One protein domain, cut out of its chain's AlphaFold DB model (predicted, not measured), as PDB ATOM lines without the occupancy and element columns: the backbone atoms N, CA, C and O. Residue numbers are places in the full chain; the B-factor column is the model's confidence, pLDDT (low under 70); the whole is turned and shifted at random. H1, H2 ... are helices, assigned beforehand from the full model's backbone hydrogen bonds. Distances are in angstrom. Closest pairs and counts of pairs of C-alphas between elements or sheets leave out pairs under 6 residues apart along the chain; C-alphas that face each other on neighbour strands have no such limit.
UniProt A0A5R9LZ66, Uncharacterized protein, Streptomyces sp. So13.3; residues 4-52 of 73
ATOM      1  N   LYS A   4     -27.598   1.196 -35.397       84.12
ATOM      2  CA  LYS A   4     -26.768   0.721 -34.279       84.12
ATOM      3  C   LYS A   4     -26.867   1.644 -33.059       84.12
ATOM      4  O   LYS A   4     -27.030   1.166 -31.948       84.12
ATOM      5  N   GLN A   5     -26.843   2.959 -33.277       82.88
ATOM      6  CA  GLN A   5     -27.009   3.968 -32.232       82.88
ATOM      7  C   GLN A   5     -28.439   3.967 -31.684       82.88
ATOM      8  O   GLN A   5     -28.623   4.085 -30.480       82.88
ATOM      9  N   VAL A   6     -29.446   3.766 -32.544       87.25
ATOM     10  CA  VAL A   6     -30.848   3.626 -32.108       87.25
ATOM     11  C   VAL A   6     -31.011   2.400 -31.206       87.25
ATOM     12  O   VAL A   6     -31.595   2.507 -30.133       87.25
ATOM     13  N   LEU A   7     -30.424   1.261 -31.585       92.38
ATOM     14  CA  LEU A   7     -30.395   0.054 -30.754       92.38
ATOM     15  C   LEU A   7     -29.703   0.289 -29.410       92.38
ATOM     16  O   LEU A   7     -30.246  -0.089 -28.377       92.38
ATOM     17  N   THR A   8     -28.544   0.951 -29.403       91.31
ATOM     18  CA  THR A   8     -27.849   1.293 -28.156       91.31
ATOM     19  C   THR A   8     -28.711   2.172 -27.261       91.31
ATOM     20  O   THR A   8     -28.802   1.891 -26.072       91.31
ATOM     21  N   VAL A   9     -29.383   3.185 -27.813       91.38
ATOM     22  CA  VAL A   9     -30.285   4.056 -27.047       91.38
ATOM     23  C   VAL A   9     -31.446   3.253 -26.461       91.38
ATOM     24  O   VAL A   9     -31.710   3.381 -25.272       91.38
ATOM     25  N   ILE A  10     -32.092   2.378 -27.238       93.12
ATOM     26  CA  ILE A  10     -33.192   1.529 -26.746       93.12
ATOM     27  C   ILE A  10     -32.725   0.635 -25.592       93.12
ATOM     28  O   ILE A  10     -33.398   0.559 -24.564       93.12
ATOM     29  N   VAL A  11     -31.561  -0.008 -25.730       94.94
ATOM     30  CA  VAL A  11     -30.982  -0.844 -24.667       94.94
ATOM     31  C   VAL A  11     -30.672  -0.003 -23.429       94.94
ATOM     32  O   VAL A  11     -31.022  -0.408 -22.324       94.94
ATOM     33  N   LEU A  12     -30.083   1.184 -23.599       95.00
ATOM     34  CA  LEU A  12     -29.765   2.085 -22.493       95.00
ATOM     35  C   LEU A  12     -31.027   2.506 -21.733       95.00
ATOM     36  O   LEU A  12     -31.057   2.434 -20.509       95.00
ATOM     37  N   VAL A  13     -32.079   2.890 -22.460       92.38
ATOM     38  CA  VAL A  13     -33.376   3.279 -21.890       92.38
ATOM     39  C   VAL A  13     -34.013   2.101 -21.154       92.38
ATOM     40  O   VAL A  13     -34.526   2.276 -20.052       92.38
ATOM     41  N   SER A  14     -33.945   0.895 -21.719       94.00
ATOM     42  CA  SER A  14     -34.503  -0.312 -21.103       94.00
ATOM     43  C   SER A  14     -33.775  -0.689 -19.807       94.00
ATOM     44  O   SER A  14     -34.424  -0.889 -18.781       94.00
ATOM     45  N   VAL A  15     -32.438  -0.704 -19.813       91.69
ATOM     46  CA  VAL A  15     -31.622  -0.988 -18.620       91.69
ATOM     47  C   VAL A  15     -31.823   0.085 -17.554       91.69
ATOM     48  O   VAL A  15     -31.994  -0.239 -16.380       91.69
ATOM     49  N   PHE A  16     -31.853   1.356 -17.956       87.12
ATOM     50  CA  PHE A  16     -32.126   2.465 -17.049       87.12
ATOM     51  C   PHE A  16     -33.512   2.341 -16.415       87.12
ATOM     52  O   PHE A  16     -33.650   2.496 -15.205       87.12
ATOM     53  N   SER A  17     -34.527   1.990 -17.206       89.44
ATOM     54  CA  SER A  17     -35.884   1.756 -16.717       89.44
ATOM     55  C   SER A  17     -35.929   0.596 -15.715       89.44
ATOM     56  O   SER A  17     -36.496   0.750 -14.637       89.44
ATOM     57  N   TRP A  18     -35.250  -0.523 -15.996       87.25
ATOM     58  CA  TRP A  18     -35.153  -1.659 -15.069       87.25
ATOM     59  C   TRP A  18     -34.426  -1.300 -13.765       87.25
ATOM     60  O   TRP A  18     -34.845  -1.697 -12.678       87.25
ATOM     61  N   SER A  19     -33.362  -0.498 -13.854       83.44
ATOM     62  CA  SER A  19     -32.627   0.000 -12.689       83.44
ATOM     63  C   SER A  19     -33.473   0.962 -11.851       83.44
ATOM     64  O   SER A  19     -33.500   0.838 -10.629       83.44
ATOM     65  N   ALA A  20     -34.235   1.852 -12.494       80.00
ATOM     66  CA  ALA A  20     -35.176   2.744 -11.827       80.00
ATOM     67  C   ALA A  20     -36.303   1.972 -11.126       80.00
ATOM     68  O   ALA A  20     -36.653   2.311  -9.999       80.00
ATOM     69  N   VAL A  21     -36.826   0.905 -11.743       79.94
ATOM     70  CA  VAL A  21     -37.799  -0.005 -11.115       79.94
ATOM     71  C   VAL A  21     -37.189  -0.662  -9.876       79.94
ATOM     72  O   VAL A  21     -37.769  -0.579  -8.799       79.94
ATOM     73  N   MET A  22     -35.992  -1.241  -9.985       80.94
ATOM     74  CA  MET A  22     -35.314  -1.876  -8.847       80.94
ATOM     75  C   MET A  22     -34.986  -0.879  -7.723       80.94
ATOM     76  O   MET A  22     -35.147  -1.208  -6.549       80.94
ATOM     77  N   ALA A  23     -34.590   0.350  -8.058       72.88
ATOM     78  CA  ALA A  23     -34.345   1.418  -7.090       72.88
ATOM     79  C   ALA A  23     -35.639   1.909  -6.424       72.88
ATOM     80  O   ALA A  23     -35.665   2.137  -5.216       72.88
ATOM     81  N   ALA A  24     -36.730   2.029  -7.184       69.31
ATOM     82  CA  ALA A  24     -38.035   2.393  -6.649       69.31
ATOM     83  C   ALA A  24     -38.552   1.322  -5.682       69.31
ATOM     84  O   ALA A  24     -39.006   1.672  -4.599       69.31
ATOM     85  N   LEU A  25     -38.417   0.034  -6.023       69.19
ATOM     86  CA  LEU A  25     -38.785  -1.071  -5.133       69.19
ATOM     87  C   LEU A  25     -37.884  -1.152  -3.884       69.19
ATOM     88  O   LEU A  25     -38.380  -1.517  -2.821       69.19
ATOM     89  N   GLY A  26     -36.600  -0.785  -3.979       68.06
ATOM     90  CA  GLY A  26     -35.675  -0.732  -2.835       68.06
ATOM     91  C   GLY A  26     -35.883   0.465  -1.895       68.06
ATOM     92  O   GLY A  26     -35.632   0.360  -0.696       68.06
ATOM     93  N   GLN A  27     -36.397   1.587  -2.414       58.06
ATOM     94  CA  GLN A  27     -36.555   2.861  -1.701       58.06
ATOM     95  C   GLN A  27     -37.983   3.447  -1.821       58.06
ATOM     96  O   GLN A  27     -38.165   4.661  -1.961       58.06
ATOM     97  N   LEU A  28     -39.021   2.607  -1.716       55.25
ATOM     98  CA  LEU A  28     -40.437   3.021  -1.805       55.25
ATOM     99  C   LEU A  28     -40.823   4.160  -0.834       55.25
ATOM    100  O   LEU A  28     -41.761   4.904  -1.104       55.25
ATOM    101  N   THR A  29     -40.096   4.346   0.270       54.34
ATOM    102  CA  THR A  29     -40.383   5.379   1.280       54.34
ATOM    103  C   THR A  29     -39.677   6.720   1.058       54.34
ATOM    104  O   THR A  29     -40.200   7.740   1.495       54.34
ATOM    105  N   ALA A  30     -38.533   6.769   0.363       54.44
ATOM    106  CA  ALA A  30     -37.774   8.013   0.154       54.44
ATOM    107  C   ALA A  30     -37.968   8.618  -1.249       54.44
ATOM    108  O   ALA A  30     -37.887   9.834  -1.425       54.44
ATOM    109  N   VAL A  31     -38.254   7.786  -2.256       50.94
ATOM    110  CA  VAL A  31     -38.318   8.221  -3.663       50.94
ATOM    111  C   VAL A  31     -39.590   9.006  -3.979       50.94
ATOM    112  O   VAL A  31     -39.565   9.833  -4.885       50.94
ATOM    113  N   ALA A  32     -40.668   8.861  -3.201       56.28
ATOM    114  CA  ALA A  32     -41.919   9.596  -3.425       56.28
ATOM    115  C   ALA A  32     -41.735  11.129  -3.442       56.28
ATOM    116  O   ALA A  32     -42.401  11.817  -4.213       56.28
ATOM    117  N   ALA A  33     -40.787  11.662  -2.661       59.22
ATOM    118  CA  ALA A  33     -40.458  13.090  -2.658       59.22
ATOM    119  C   ALA A  33     -39.581  13.523  -3.849       59.22
ATOM    120  O   ALA A  33     -39.523  14.706  -4.180       59.22
ATOM    121  N   LEU A  34     -38.908  12.576  -4.510       58.47
ATOM    122  CA  LEU A  34     -37.985  12.830  -5.617       58.47
ATOM    123  C   LEU A  34     -38.626  12.627  -6.999       58.47
ATOM    124  O   LEU A  34     -38.152  13.204  -7.977       58.47
ATOM    125  N   VAL A  35     -39.732  11.876  -7.080       66.44
ATOM    126  CA  VAL A  35     -40.531  11.690  -8.307       66.44
ATOM    127  C   VAL A  35     -40.888  13.021  -8.992       66.44
ATOM    128  O   VAL A  35     -40.695  13.102 -10.205       66.44
ATOM    129  N   PRO A  36     -41.327  14.085  -8.284       64.62
ATOM    130  CA  PRO A  36     -41.621  15.366  -8.929       64.62
ATOM    131  C   PRO A  36     -40.380  15.994  -9.569       64.62
ATOM    132  O   PRO A  36     -40.452  16.515 -10.676       64.62
ATOM    133  N   SER A  37     -39.223  15.902  -8.907       69.44
ATOM    134  CA  SER A  37     -37.966  16.449  -9.426       69.44
ATOM    135  C   SER A  37     -37.509  15.703 -10.680       69.44
ATOM    136  O   SER A  37     -37.114  16.329 -11.663       69.44
ATOM    137  N   LEU A  38     -37.653  14.376 -10.691       70.88
ATOM    138  CA  LEU A  38     -37.331  13.550 -11.851       70.88
ATOM    139  C   LEU A  38     -38.294  13.809 -13.019       70.88
ATOM    140  O   LEU A  38     -37.858  13.918 -14.163       70.88
ATOM    141  N   ALA A  39     -39.588  13.973 -12.729       73.31
ATOM    142  CA  ALA A  39     -40.594  14.337 -13.720       73.31
ATOM    143  C   ALA A  39     -40.296  15.703 -14.355       73.31
ATOM    144  O   ALA A  39     -40.335  15.816 -15.578       73.31
ATOM    145  N   LEU A  40     -39.908  16.712 -13.562       79.69
ATOM    146  CA  LEU A  40     -39.522  18.028 -14.080       79.69
ATOM    147  C   LEU A  40     -38.285  17.968 -14.974       79.69
ATOM    148  O   LEU A  40     -38.239  18.657 -15.986       79.69
ATOM    149  N   LEU A  41     -37.305  17.132 -14.641       82.19
ATOM    150  CA  LEU A  41     -36.074  16.996 -15.419       82.19
ATOM    151  C   LEU A  41     -36.344  16.316 -16.768       82.19
ATOM    152  O   LEU A  41     -35.876  16.780 -17.805       82.19
ATOM    153  N   VAL A  42     -37.177  15.269 -16.783       83.75
ATOM    154  CA  VAL A  42     -37.653  14.644 -18.028       83.75
ATOM    155  C   VAL A  42     -38.456  15.643 -18.850       83.75
ATOM    156  O   VAL A  42     -38.238  15.763 -20.052       83.75
ATOM    157  N   GLN A  43     -39.344  16.398 -18.210       81.50
ATOM    158  CA  GLN A  43     -40.156  17.400 -18.881       81.50
ATOM    159  C   GLN A  43     -39.287  18.524 -19.451       81.50
ATOM    160  O   GLN A  43     -39.525  18.920 -20.581       81.50
ATOM    161  N   GLN A  44     -38.234  18.959 -18.753       83.19
ATOM    162  CA  GLN A  44     -37.235  19.908 -19.252       83.19
ATOM    163  C   GLN A  44     -36.450  19.359 -20.438       83.19
ATOM    164  O   GLN A  44     -36.261  20.075 -21.412       83.19
ATOM    165  N   VAL A  45     -36.012  18.101 -20.390       81.50
ATOM    166  CA  VAL A  45     -35.284  17.470 -21.498       81.50
ATOM    167  C   VAL A  45     -36.187  17.322 -22.713       81.50
ATOM    168  O   VAL A  45     -35.770  17.645 -23.821       81.50
ATOM    169  N   VAL A  46     -37.435  16.892 -22.520       83.06
ATOM    170  CA  VAL A  46     -38.431  16.810 -23.593       83.06
ATOM    171  C   VAL A  46     -38.751  18.201 -24.120       83.06
ATOM    172  O   VAL A  46     -38.754  18.371 -25.329       83.06
ATOM    173  N   HIS A  47     -38.939  19.210 -23.264       77.31
ATOM    174  CA  HIS A  47     -39.167  20.585 -23.706       77.31
ATOM    175  C   HIS A  47     -37.961  21.146 -24.452       77.31
ATOM    176  O   HIS A  47     -38.152  21.775 -25.475       77.31
ATOM    177  N   ALA A  48     -36.734  20.912 -23.997       75.69
ATOM    178  CA  ALA A  48     -35.519  21.374 -24.665       75.69
ATOM    179  C   ALA A  48     -35.268  20.632 -25.986       75.69
ATOM    180  O   ALA A  48     -34.759  21.209 -26.940       75.69
ATOM    181  N   SER A  49     -35.652  19.357 -26.058       72.31
ATOM    182  CA  SER A  49     -35.521  18.540 -27.268       72.31
ATOM    183  C   SER A  49     -36.640  18.814 -28.278       72.31
ATOM    184  O   SER A  49     -36.400  18.772 -29.480       72.31
ATOM    185  N   ALA A  50     -37.859  19.099 -27.806       68.69
ATOM    186  CA  ALA A  50     -39.016  19.463 -28.625       68.69
ATOM    187  C   ALA A  50     -38.954  20.934 -29.061       68.69
ATOM    188  O   ALA A  50     -39.245  21.254 -30.209       68.69
ATOM    189  N   CYS A  51     -38.488  21.817 -28.180       58.28
ATOM    190  CA  CYS A  51     -38.110  23.196 -28.471       58.28
ATOM    191  C   CYS A  51     -36.678  23.226 -29.025       58.28
ATOM    192  O   CYS A  51     -35.797  23.919 -28.523       58.28
ATOM    193  N   GLY A  52     -36.433  22.468 -30.097       52.50
ATOM    194  CA  GLY A  52     -35.188  22.483 -30.871       52.50
ATOM    195  C   GLY A  52     -34.910  23.810 -31.594       52.50
ATOM    196  O   GLY A  52     -34.131  23.844 -32.545       52.50
TER     197      GLY A  52
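This is residues 4 to 52 of the 73 residues of an uncharacterized protein of Streptomyces sp. So13.3 (UniProt A0A5R9LZ66). A wide, open U of two helices: the long arm H1 and the shorter arm H2 run in opposing directions with an empty gap between them, and residues 27 to 34 make the bend that joins them at one end. The printed part has 49 residues, with two named helices, H1 then H2, and no named strand; the class is all helix. It is loose, with a radius of gyration of the C-alphas of 13.3 A, and flat, spanning 36 by 25 by 6 A.

H1, the longest helix, holds residues 4 to 26 and measures 32.7 A, from C-alpha 4 at (-26.768, 0.721, -34.279) to C-alpha 26 at (-35.675, -0.732, -2.835). H2 holds residues 35 to 50 and measures 21.8 A, ending at C-alpha 50 at (-39.016, 19.463, -28.625).

H1 and H2 are apart, with no C-alpha of the one within 8 A of the other. A short link of 8 residues joins them. In H1 and H2 every O i to N i+4 pair is within hydrogen-bond range. Residues 4 to 22, 25 to 30 and 36 to 52 stand free.

The two C-alphas farthest apart, those of Lys 4 and Thr 29, are 38.4 A apart. The printed part has no cut. Its mean pLDDT is 76.1, with residues 24 to 37 and 50 to 52 under 70.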